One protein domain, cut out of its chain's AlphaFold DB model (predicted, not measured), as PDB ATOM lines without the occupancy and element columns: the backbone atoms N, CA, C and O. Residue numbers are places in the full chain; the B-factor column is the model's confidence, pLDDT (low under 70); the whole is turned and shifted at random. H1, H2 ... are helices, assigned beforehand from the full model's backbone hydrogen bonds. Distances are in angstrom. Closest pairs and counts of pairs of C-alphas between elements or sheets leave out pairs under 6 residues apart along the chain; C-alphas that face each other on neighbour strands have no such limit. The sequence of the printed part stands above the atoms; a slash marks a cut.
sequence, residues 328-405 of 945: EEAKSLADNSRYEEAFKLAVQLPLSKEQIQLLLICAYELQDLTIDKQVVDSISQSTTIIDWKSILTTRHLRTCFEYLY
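Overview. This is residues 328 to 405 of the 945 residues of an uncharacterized protein of Paenibacillus vortex V453 (UniProt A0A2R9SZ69). What does the model look like at first sight? It is a compact cluster of helices built round H3, which runs through the middle: the hairpin of H1 and H2 packs on one side, H4 folds back along H3, and H6 crosses H3 steeply on the side away from H1 and H2. The four-residue H5 packs on residues 353 to 357 of H3. What are its make-up and size? The printed part has 78 residues with six named helices, H1 to H6 in chain order, and no named strand; the class is all helix. It is compact, with a radius of gyration of the C-alphas of 11.4 A and a rounded outline of 30 by 26 by 25 A.

Along the chain. Where do the first helices lie? H1 is residues 328 to 335, from C-alpha 328 at (-58.930, -33.266, 29.280), and H2 is residues 339 to 346. H3, residues 353 to 366, is 20.1 A long and begins with C-alpha 353 at (-50.073, -23.763, 26.986). What follows? H4 is residues 369 to 380, 15.9 A long, and H5 is residues 388 to 391. H6, residues 395 to 404, is 14.9 A long and ends with C-alpha 404 at (-38.446, -30.973, 17.054).

Arrangement. What touches H3, the hub? H2 touches it at a shallow tilt of 31 degrees, opposite ways, with the closest C-alphas those of Tyr 339 and Cys 362, 5.4 A apart. H4 touches it at a shallow tilt of 18 degrees, opposite ways, closest at the C-alphas of Ala 363 and Asp 372, 5.5 A. H6 touches it at a steep tilt of 68 degrees, only just short of about perpendicular, closest at the C-alphas of Tyr 364 and Cys 400, 5.3 A. How do H1 and H5 stand? H1 and H2 form a hairpin, their closest C-alphas those of Ala 330 and Ala 342, 4.4 A apart, and H1 only just touches H3, with 3 pairs of C-alphas within 8 A. H5 touches H3, closest at the C-alphas of Lys 353 and Ile 391, 6.1 A, while H4 and H5 are apart. What do the backbones show? Every O i to N i+4 pair is within hydrogen-bond range in H1, H2, H3 and H4, and 5 of 6 are in H6; H5 is too short for such a pair.

Size, cuts and confidence. How far does it reach? The two C-alphas farthest apart, those of Asn 336 and Thr 383, are 32.1 A apart. Are there cuts or long links? The printed part has no cut, and no link is long. Where is confidence low? The mean pLDDT of the printed part is 80.4, and residues 336 to 338, 340 and 383 to 385 are under 70.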
ATOM      1  N   GLU A 328     -59.044 -32.249  28.227       80.38
ATOM      2  CA  GLU A 328     -58.930 -33.266  29.280       80.38
ATOM      3  C   GLU A 328     -59.101 -34.692  28.747       80.38
ATOM      4  O   GLU A 328     -58.378 -35.587  29.184       80.38
ATOM      5  N   GLU A 329     -59.958 -34.903  27.747       81.75
ATOM      6  CA  GLU A 329     -60.062 -36.188  27.043       81.75
ATOM      7  C   GLU A 329     -58.778 -36.505  26.271       81.75
ATOM      8  O   GLU A 329     -58.252 -37.613  26.381       81.75
ATOM      9  N   ALA A 330     -58.213 -35.519  25.565       82.69
ATOM     10  CA  ALA A 330     -56.949 -35.691  24.848       82.69
ATOM     11  C   ALA A 330     -55.783 -36.027  25.803       82.69
ATOM     12  O   ALA A 330     -54.965 -36.898  25.506       82.69
ATOM     13  N   LYS A 331     -55.729 -35.400  26.987       80.56
ATOM     14  CA  LYS A 331     -54.745 -35.740  28.033       80.56
ATOM     15  C   LYS A 331     -54.949 -37.145  28.593       80.56
ATOM     16  O   LYS A 331     -53.983 -37.888  28.695       80.56
ATOM     17  N   SER A 332     -56.191 -37.529  28.890       78.75
ATOM     18  CA  SER A 332     -56.520 -38.880  29.366       78.75
ATOM     19  C   SER A 332     -56.088 -39.957  28.364       78.75
ATOM     20  O   SER A 332     -55.549 -40.996  28.747       78.75
ATOM     21  N   LEU A 333     -56.254 -39.707  27.063       77.12
ATOM     22  CA  LEU A 333     -55.757 -40.606  26.017       77.12
ATOM     23  C   LEU A 333     -54.226 -40.710  26.032       77.12
ATOM     24  O   LEU A 333     -53.697 -41.821  25.988       77.12
ATOM     25  N   ALA A 334     -53.513 -39.589  26.163       73.94
ATOM     26  CA  ALA A 334     -52.053 -39.587  26.267       73.94
ATOM     27  C   ALA A 334     -51.542 -40.296  27.538       73.94
ATOM     28  O   ALA A 334     -50.579 -41.058  27.460       73.94
ATOM     29  N   ASP A 335     -52.214 -40.122  28.681       74.12
ATOM     30  CA  ASP A 335     -51.887 -40.804  29.944       74.12
ATOM     31  C   ASP A 335     -52.047 -42.331  29.832       74.12
ATOM     32  O   ASP A 335     -51.310 -43.092  30.459       74.12
ATOM     33  N   ASN A 336     -52.960 -42.788  28.971       68.56
ATOM     34  CA  ASN A 336     -53.149 -44.197  28.617       68.56
ATOM     35  C   ASN A 336     -52.282 -44.649  27.421       68.56
ATOM     36  O   ASN A 336     -52.543 -45.693  26.821       68.56
ATOM     37  N   SER A 337     -51.264 -43.869  27.046       63.78
ATOM     38  CA  SER A 337     -50.356 -44.132  25.920       63.78
ATOM     39  C   SER A 337     -51.032 -44.240  24.540       63.78
ATOM     40  O   SER A 337     -50.475 -44.846  23.621       63.78
ATOM     41  N   ARG A 338     -52.221 -43.643  24.366       67.19
ATOM     42  CA  ARG A 338     -52.946 -43.517  23.083       67.19
ATOM     43  C   ARG A 338     -52.623 -42.174  22.421       67.19
ATOM     44  O   ARG A 338     -53.491 -41.323  22.236       67.19
ATOM     45  N   TYR A 339     -51.347 -41.971  22.093       75.94
ATOM     46  CA  TYR A 339     -50.826 -40.671  21.650       75.94
ATOM     47  C   TYR A 339     -51.361 -40.195  20.293       75.94
ATOM     48  O   TYR A 339     -51.536 -38.997  20.115       75.94
ATOM     49  N   GLU A 340     -51.659 -41.085  19.341       69.88
ATOM     50  CA  GLU A 340     -52.166 -40.660  18.024       69.88
ATOM     51  C   GLU A 340     -53.600 -40.117  18.106       69.88
ATOM     52  O   GLU A 340     -53.920 -39.095  17.506       69.88
ATOM     53  N   GLU A 341     -54.462 -40.750  18.899       74.50
ATOM     54  CA  GLU A 341     -55.823 -40.256  19.141       74.50
ATOM     55  C   GLU A 341     -55.804 -38.971  19.967       74.50
ATOM     56  O   GLU A 341     -56.522 -38.020  19.655       74.50
ATOM     57  N   ALA A 342     -54.919 -38.909  20.970       81.56
ATOM     58  CA  ALA A 342     -54.654 -37.682  21.708       81.56
ATOM     59  C   ALA A 342     -54.210 -36.550  20.769       81.56
ATOM     60  O   ALA A 342     -54.703 -35.434  20.900       81.56
ATOM     61  N   PHE A 343     -53.339 -36.834  19.795       84.81
ATOM     62  CA  PHE A 343     -52.883 -35.875  18.793       84.81
ATOM     63  C   PHE A 343     -54.010 -35.424  17.856       84.81
ATOM     64  O   PHE A 343     -54.215 -34.218  17.708       84.81
ATOM     65  N   LYS A 344     -54.775 -36.362  17.273       83.31
ATOM     66  CA  LYS A 344     -55.911 -36.063  16.377       83.31
ATOM     67  C   LYS A 344     -56.924 -35.127  17.034       83.31
ATOM     68  O   LYS A 344     -57.442 -34.237  16.366       83.31
ATOM     69  N   LEU A 345     -57.173 -35.302  18.333       84.38
ATOM     70  CA  LEU A 345     -58.023 -34.400  19.108       84.38
ATOM     71  C   LEU A 345     -57.305 -33.089  19.444       84.38
ATOM     72  O   LEU A 345     -57.860 -32.015  19.238       84.38
ATOM     73  N   ALA A 346     -56.063 -33.151  19.933       84.94
ATOM     74  CA  ALA A 346     -55.320 -31.978  20.387       84.94
ATOM     75  C   ALA A 346     -55.050 -30.962  19.269       84.94
ATOM     76  O   ALA A 346     -55.137 -29.762  19.526       84.94
ATOM     77  N   VAL A 347     -54.753 -31.409  18.045       85.94
ATOM     78  CA  VAL A 347     -54.423 -30.529  16.907       85.94
ATOM     79  C   VAL A 347     -55.622 -29.695  16.435       85.94
ATOM     80  O   VAL A 347     -55.442 -28.621  15.872       85.94
ATOM     81  N   GLN A 348     -56.850 -30.149  16.708       83.75
ATOM     82  CA  GLN A 348     -58.090 -29.451  16.344       83.75
ATOM     83  C   GLN A 348     -58.503 -28.380  17.370       83.75
ATOM     84  O   GLN A 348     -59.402 -27.580  17.109       83.75
ATOM     85  N   LEU A 349     -57.868 -28.362  18.547       82.88
ATOM     86  CA  LEU A 349     -58.169 -27.428  19.631       82.88
ATOM     87  C   LEU A 349     -57.416 -26.095  19.461       82.88
ATOM     88  O   LEU A 349     -56.326 -26.066  18.889       82.88
ATOM     89  N   PRO A 350     -57.949 -24.976  19.993       79.19
ATOM     90  CA  PRO A 350     -57.237 -23.702  19.987       79.19
ATOM     91  C   PRO A 350     -55.933 -23.789  20.789       79.19
ATOM     92  O   PRO A 350     -55.888 -24.407  21.856       79.19
ATOM     93  N   LEU A 351     -54.888 -23.118  20.289       80.69
ATOM     94  CA  LEU A 351     -53.560 -23.133  20.899       80.69
ATOM     95  C   LEU A 351     -53.597 -22.624  22.343       80.69
ATOM     96  O   LEU A 351     -53.894 -21.457  22.609       80.69
ATOM     97  N   SER A 352     -53.260 -23.507  23.279       85.12
ATOM     98  CA  SER A 352     -53.089 -23.196  24.697       85.12
ATOM     99  C   SER A 352     -51.759 -23.745  25.198       85.12
ATOM    100  O   SER A 352     -51.146 -24.611  24.572       85.12
ATOM    101  N   LYS A 353     -51.303 -23.270  26.358       84.69
ATOM    102  CA  LYS A 353     -50.073 -23.763  26.986       84.69
ATOM    103  C   LYS A 353     -50.105 -25.284  27.165       84.69
ATOM    104  O   LYS A 353     -49.148 -25.970  26.813       84.69
ATOM    105  N   GLU A 354     -51.191 -25.803  27.730       84.25
ATOM    106  CA  GLU A 354     -51.356 -27.231  27.993       84.25
ATOM    107  C   GLU A 354     -51.491 -28.049  26.704       84.25
ATOM    108  O   GLU A 354     -51.052 -29.196  26.665       84.25
ATOM    109  N   GLN A 355     -52.077 -27.471  25.654       88.25
ATOM    110  CA  GLN A 355     -52.213 -28.126  24.357       88.25
ATOM    111  C   GLN A 355     -50.868 -28.182  23.615       88.25
ATOM    112  O   GLN A 355     -50.515 -29.252  23.130       88.25
ATOM    113  N   ILE A 356     -50.038 -27.131  23.655       87.19
ATOM    114  CA  ILE A 356     -48.661 -27.176  23.121       87.19
ATOM    115  C   ILE A 356     -47.830 -28.246  23.844       87.19
ATOM    116  O   ILE A 356     -47.124 -29.016  23.198       87.19
ATOM    117  N   GLN A 357     -47.927 -28.342  25.176       88.56
ATOM    118  CA  GLN A 357     -47.237 -29.398  25.934       88.56
ATOM    119  C   GLN A 357     -47.659 -30.800  25.476       88.56
ATOM    120  O   GLN A 357     -46.802 -31.662  25.298       88.56
ATOM    121  N   LEU A 358     -48.960 -31.016  25.263       87.81
ATOM    122  CA  LEU A 358     -49.491 -32.290  24.786       87.81
ATOM    123  C   LEU A 358     -49.036 -32.601  23.354       87.81
ATOM    124  O   LEU A 358     -48.625 -33.728  23.095       87.81
ATOM    125  N   LEU A 359     -49.041 -31.616  22.451       89.12
ATOM    126  CA  LEU A 359     -48.561 -31.772  21.074       89.12
ATOM    127  C   LEU A 359     -47.068 -32.131  21.020       89.12
ATOM    128  O   LEU A 359     -46.694 -33.032  20.275       89.12
ATOM    129  N   LEU A 360     -46.228 -31.499  21.852       88.25
ATOM    130  CA  LEU A 360     -44.802 -31.837  21.965       88.25
ATOM    131  C   LEU A 360     -44.587 -33.277  22.448       88.25
ATOM    132  O   LEU A 360     -43.717 -33.976  21.932       88.25
ATOM    133  N   ILE A 361     -45.370 -33.725  23.435       84.50
ATOM    134  CA  ILE A 361     -45.314 -35.110  23.925       84.50
ATOM    135  C   ILE A 361     -45.754 -36.071  22.819       84.50
ATOM    136  O   ILE A 361     -45.061 -37.048  22.560       84.50
ATOM    137  N   CYS A 362     -46.859 -35.777  22.130       85.94
ATOM    138  CA  CYS A 362     -47.354 -36.630  21.053       85.94
ATOM    139  C   CYS A 362     -46.330 -36.762  19.919       85.94
ATOM    140  O   CYS A 362     -46.060 -37.880  19.498       85.94
ATOM    141  N   ALA A 363     -45.713 -35.664  19.475       85.62
ATOM    142  CA  ALA A 363     -44.658 -35.709  18.461       85.62
ATOM    143  C   ALA A 363     -43.460 -36.561  18.911       85.62
ATOM    144  O   ALA A 363     -43.017 -37.449  18.189       85.62
ATOM    145  N   TYR A 364     -42.981 -36.355  20.143       84.00
ATOM    146  CA  TYR A 364     -41.845 -37.102  20.687       84.00
ATOM    147  C   TYR A 364     -42.106 -38.611  20.818       84.00
ATOM    148  O   TYR A 364     -41.205 -39.422  20.581       84.00
ATOM    149  N   GLU A 365     -43.324 -38.991  21.205       79.75
ATOM    150  CA  GLU A 365     -43.708 -40.393  21.387       79.75
ATOM    151  C   GLU A 365     -44.047 -41.091  20.061       79.75
ATOM    152  O   GLU A 365     -43.769 -42.282  19.912       79.75
ATOM    153  N   LEU A 366     -44.620 -40.369  19.089       77.00
ATOM    154  CA  LEU A 366     -45.019 -40.930  17.791       77.00
ATOM    155  C   LEU A 366     -43.868 -40.967  16.776       77.00
ATOM    156  O   LEU A 366     -43.778 -41.925  16.014       77.00
ATOM    157  N   GLN A 367     -42.977 -39.971  16.790       77.88
ATOM    158  CA  GLN A 367     -41.824 -39.844  15.885       77.88
ATOM    159  C   GLN A 367     -42.164 -40.018  14.393       77.88
ATOM    160  O   GLN A 367     -41.415 -40.654  13.648       77.88
ATOM    161  N   ASP A 368     -43.293 -39.453  13.963       78.19
ATOM    162  CA  ASP A 368     -43.761 -39.437  12.572       78.19
ATOM    163  C   ASP A 368     -43.600 -38.022  12.002       78.19
ATOM    164  O   ASP A 368     -44.035 -37.043  12.606       78.19
ATOM    165  N   LEU A 369     -42.966 -37.901  10.838       82.44
ATOM    166  CA  LEU A 369     -42.565 -36.626  10.250       82.44
ATOM    167  C   LEU A 369     -43.772 -35.789   9.805       82.44
ATOM    168  O   LEU A 369     -43.699 -34.560   9.797       82.44
ATOM    169  N   THR A 370     -44.895 -36.433   9.480       81.38
ATOM    170  CA  THR A 370     -46.158 -35.754   9.162       81.38
ATOM    171  C   THR A 370     -46.744 -35.118  10.417       81.38
ATOM    172  O   THR A 370     -47.184 -33.969  10.378       81.38
ATOM    173  N   ILE A 371     -46.708 -35.839  11.540       82.31
ATOM    174  CA  ILE A 371     -47.140 -35.330  12.847       82.31
ATOM    175  C   ILE A 371     -46.203 -34.218  13.314       82.31
ATOM    176  O   ILE A 371     -46.677 -33.147  13.689       82.31
ATOM    177  N   ASP A 372     -44.889 -34.427  13.223       85.44
ATOM    178  CA  ASP A 372     -43.874 -33.431  13.570       85.44
ATOM    179  C   ASP A 372     -44.119 -32.129  12.801       85.44
ATOM    180  O   ASP A 372     -44.186 -31.050  13.395       85.44
ATOM    181  N   LYS A 373     -44.332 -32.228  11.482       84.50
ATOM    182  CA  LYS A 373     -44.673 -31.090  10.628       84.50
ATOM    183  C   LYS A 373     -45.965 -30.417  11.076       84.50
ATOM    184  O   LYS A 373     -45.961 -29.206  11.251       84.50
ATOM    185  N   GLN A 374     -47.045 -31.161  11.305       85.31
ATOM    186  CA  GLN A 374     -48.317 -30.579  11.749       85.31
ATOM    187  C   GLN A 374     -48.192 -29.857  13.094       85.31
ATOM    188  O   GLN A 374     -48.776 -28.787  13.261       85.31
ATOM    189  N   VAL A 375     -47.420 -30.397  14.041       86.75
ATOM    190  CA  VAL A 375     -47.138 -29.734  15.324       86.75
ATOM    191  C   VAL A 375     -46.372 -28.435  15.096       86.75
ATOM    192  O   VAL A 375     -46.777 -27.386  15.598       86.75
ATOM    193  N   VAL A 376     -45.299 -28.481  14.309       85.38
ATOM    194  CA  VAL A 376     -44.457 -27.316  14.012       85.38
ATOM    195  C   VAL A 376     -45.224 -26.237  13.234       85.38
ATOM    196  O   VAL A 376     -45.130 -25.053  13.565       85.38
ATOM    197  N   ASP A 377     -46.030 -26.626  12.247       83.56
ATOM    198  CA  ASP A 377     -46.870 -25.728  11.450       83.56
ATOM    199  C   ASP A 377     -47.975 -25.105  12.320       83.56
ATOM    200  O   ASP A 377     -48.191 -23.894  12.269       83.56
ATOM    201  N   SER A 378     -48.607 -25.888  13.203       82.25
ATOM    202  CA  SER A 378     -49.612 -25.377  14.149       82.25
ATOM    203  C   SER A 378     -49.014 -24.342  15.105       82.25
ATOM    204  O   SER A 378     -49.621 -23.307  15.364       82.25
ATOM    205  N   ILE A 379     -47.805 -24.591  15.614       82.12
ATOM    206  CA  ILE A 379     -47.102 -23.679  16.527       82.12
ATOM    207  C   ILE A 379     -46.645 -22.405  15.795       82.12
ATOM    208  O   ILE A 379     -46.789 -21.308  16.336       82.12
ATOM    209  N   SER A 380     -46.119 -22.528  14.573       75.69
ATOM    210  CA  SER A 380     -45.569 -21.402  13.800       75.69
ATOM    211  C   SER A 380     -46.635 -20.471  13.211       75.69
ATOM    212  O   SER A 380     -46.379 -19.280  13.051       75.69
ATOM    213  N   GLN A 381     -47.850 -20.967  12.952       73.56
ATOM    214  CA  GLN A 381     -48.990 -20.150  12.507       73.56
ATOM    215  C   GLN A 381     -49.630 -19.315  13.636       73.56
ATOM    216  O   GLN A 381     -50.510 -18.489  13.378       73.56
ATOM    217  N   SER A 382     -49.190 -19.486  14.889       70.56
ATOM    218  CA  SER A 382     -49.643 -18.670  16.019       70.56
ATOM    219  C   SER A 382     -49.249 -17.200  15.851       70.56
ATOM    220  O   SER A 382     -48.075 -16.852  15.755       70.56
ATOM    221  N   THR A 383     -50.228 -16.297  15.929       58.25
ATOM    222  CA  THR A 383     -50.009 -14.837  15.967       58.25
ATOM    223  C   THR A 383     -49.619 -14.320  17.359       58.25
ATOM    224  O   THR A 383     -49.330 -13.134  17.521       58.25
ATOM    225  N   THR A 384     -49.612 -15.190  18.375       62.78
ATOM    226  CA  THR A 384     -49.333 -14.838  19.776       62.78
ATOM    227  C   THR A 384     -47.898 -15.215  20.139       62.78
ATOM    228  O   THR A 384     -47.485 -16.347  19.897       62.78
ATOM    229  N   ILE A 385     -47.153 -14.292  20.760       67.94
ATOM    230  CA  ILE A 385     -45.796 -14.547  21.274       67.94
ATOM    231  C   ILE A 385     -45.856 -15.687  22.304       67.94
ATOM    232  O   ILE A 385     -46.499 -15.558  23.347       67.94
ATOM    233  N   ILE A 386     -45.192 -16.804  22.003       74.94
ATOM    234  CA  ILE A 386     -45.189 -18.011  22.836       74.94
ATOM    235  C   ILE A 386     -44.140 -17.875  23.948       74.94
ATOM    236  O   ILE A 386     -42.945 -17.759  23.678       74.94
ATOM    237  N   ASP A 387     -44.565 -17.943  25.216       80.19
ATOM    238  CA  ASP A 387     -43.650 -18.020  26.363       80.19
ATOM    239  C   ASP A 387     -43.190 -19.468  26.609       80.19
ATOM    240  O   ASP A 387     -43.754 -20.206  27.432       80.19
ATOM    241  N   TRP A 388     -42.118 -19.861  25.917       81.75
ATOM    242  CA  TRP A 388     -41.488 -21.178  26.043       81.75
ATOM    243  C   TRP A 388     -41.034 -21.513  27.467       81.75
ATOM    244  O   TRP A 388     -41.044 -22.682  27.854       81.75
ATOM    245  N   LYS A 389     -40.685 -20.523  28.300       78.25
ATOM    246  CA  LYS A 389     -40.250 -20.774  29.683       78.25
ATOM    247  C   LYS A 389     -41.401 -21.288  30.539       78.25
ATOM    248  O   LYS A 389     -41.193 -22.136  31.407       78.25
ATOM    249  N   SER A 390     -42.609 -20.789  30.286       80.50
ATOM    250  CA  SER A 390     -43.809 -21.272  30.960       80.50
ATOM    251  C   SER A 390     -44.188 -22.686  30.513       80.50
ATOM    252  O   SER A 390     -44.684 -23.443  31.345       80.50
ATOM    253  N   ILE A 391     -43.937 -23.054  29.250       82.81
ATOM    254  CA  ILE A 391     -44.279 -24.351  28.637       82.81
ATOM    255  C   ILE A 391     -43.271 -25.442  29.028       82.81
ATOM    256  O   ILE A 391     -43.677 -26.527  29.441       82.81
ATOM    257  N   LEU A 392     -41.967 -25.162  28.968       86.00
ATOM    258  CA  LEU A 392     -40.876 -26.125  29.183       86.00
ATOM    259  C   LEU A 392     -40.520 -26.302  30.674       86.00
ATOM    260  O   LEU A 392     -39.377 -26.092  31.107       86.00
ATOM    261  N   THR A 393     -41.520 -26.678  31.474       83.56
ATOM    262  CA  THR A 393     -41.428 -26.780  32.942       83.56
ATOM    263  C   THR A 393     -40.645 -27.995  33.430       83.56
ATOM    264  O   THR A 393     -40.022 -27.935  34.490       83.56
ATOM    265  N   THR A 394     -40.654 -29.093  32.672       84.19
ATOM    266  CA  THR A 394     -40.007 -30.358  33.041       84.19
ATOM    267  C   THR A 394     -38.830 -30.672  32.124       84.19
ATOM    268  O   THR A 394     -38.746 -30.194  30.993       84.19
ATOM    269  N   ARG A 395     -37.905 -31.519  32.603       81.50
ATOM    270  CA  ARG A 395     -36.796 -32.020  31.776       81.50
ATOM    271  C   ARG A 395     -37.308 -32.788  30.555       81.50
ATOM    272  O   ARG A 395     -36.753 -32.615  29.483       81.50
ATOM    273  N   HIS A 396     -38.371 -33.575  30.720       82.00
ATOM    274  CA  HIS A 396     -38.981 -34.326  29.625       82.00
ATOM    275  C   HIS A 396     -39.531 -33.399  28.533       82.00
ATOM    276  O   HIS A 396     -39.158 -33.561  27.381       82.00
ATOM    277  N   LEU A 397     -40.293 -32.355  28.888       83.50
ATOM    278  CA  LEU A 397     -40.803 -31.388  27.905       83.50
ATOM    279  C   LEU A 397     -39.684 -30.651  27.159       83.50
ATOM    280  O   LEU A 397     -39.831 -30.362  25.976       83.50
ATOM    281  N   ARG A 398     -38.553 -30.375  27.824       82.62
ATOM    282  CA  ARG A 398     -37.357 -29.845  27.147       82.62
ATOM    283  C   ARG A 398     -36.792 -30.835  26.139       82.62
ATOM    284  O   ARG A 398     -36.480 -30.428  25.033       82.62
ATOM    285  N   THR A 399     -36.725 -32.117  26.488       79.62
ATOM    286  CA  THR A 399     -36.308 -33.172  25.557       79.62
ATOM    287  C   THR A 399     -37.265 -33.299  24.367       79.62
ATOM    288  O   THR A 399     -36.799 -33.399  23.237       79.62
ATOM    289  N   CYS A 400     -38.583 -33.221  24.581       83.44
ATOM    290  CA  CYS A 400     -39.569 -33.225  23.492       83.44
ATOM    291  C   CYS A 400     -39.429 -31.997  22.578       83.44
ATOM    292  O   CYS A 400     -39.575 -32.100  21.366       83.44
ATOM    293  N   PHE A 401     -39.119 -30.832  23.149       84.56
ATOM    294  CA  PHE A 401     -38.848 -29.620  22.377       84.56
ATOM    295  C   PHE A 401     -37.546 -29.725  21.574       84.56
ATOM    296  O   PHE A 401     -37.540 -29.421  20.387       84.56
ATOM    297  N   GLU A 402     -36.459 -30.192  22.195       80.12
ATOM    298  CA  GLU A 402     -35.154 -30.396  21.545       80.12
ATOM    299  C   GLU A 402     -35.217 -31.423  20.404       80.12
ATOM    300  O   GLU A 402     -34.427 -31.334  19.469       80.12
ATOM    301  N   TYR A 403     -36.160 -32.370  20.456       81.12
ATOM    302  CA  TYR A 403     -36.427 -33.320  19.375       81.12
ATOM    303  C   TYR A 403     -36.931 -32.635  18.092       81.12
ATOM    304  O   TYR A 403     -36.417 -32.927  17.015       81.12
ATOM    305  N   LEU A 404     -37.893 -31.709  18.203       78.81
ATOM    306  CA  LEU A 404     -38.446 -30.973  17.054       78.81
ATOM    307  C   LEU A 404     -37.601 -29.762  16.646       78.81
ATOM    308  O   LEU A 404     -37.576 -29.391  15.475       78.81
ATOM    309  N   TYR A 405     -36.901 -29.155  17.606       76.81
ATOM    310  CA  TYR A 405     -36.078 -27.963  17.410       76.81
ATOM    311  C   TYR A 405     -34.648 -28.188  17.931       76.81
ATOM    312  O   TYR A 405     -34.259 -27.618  18.962       76.81
TER     313      TYR A 405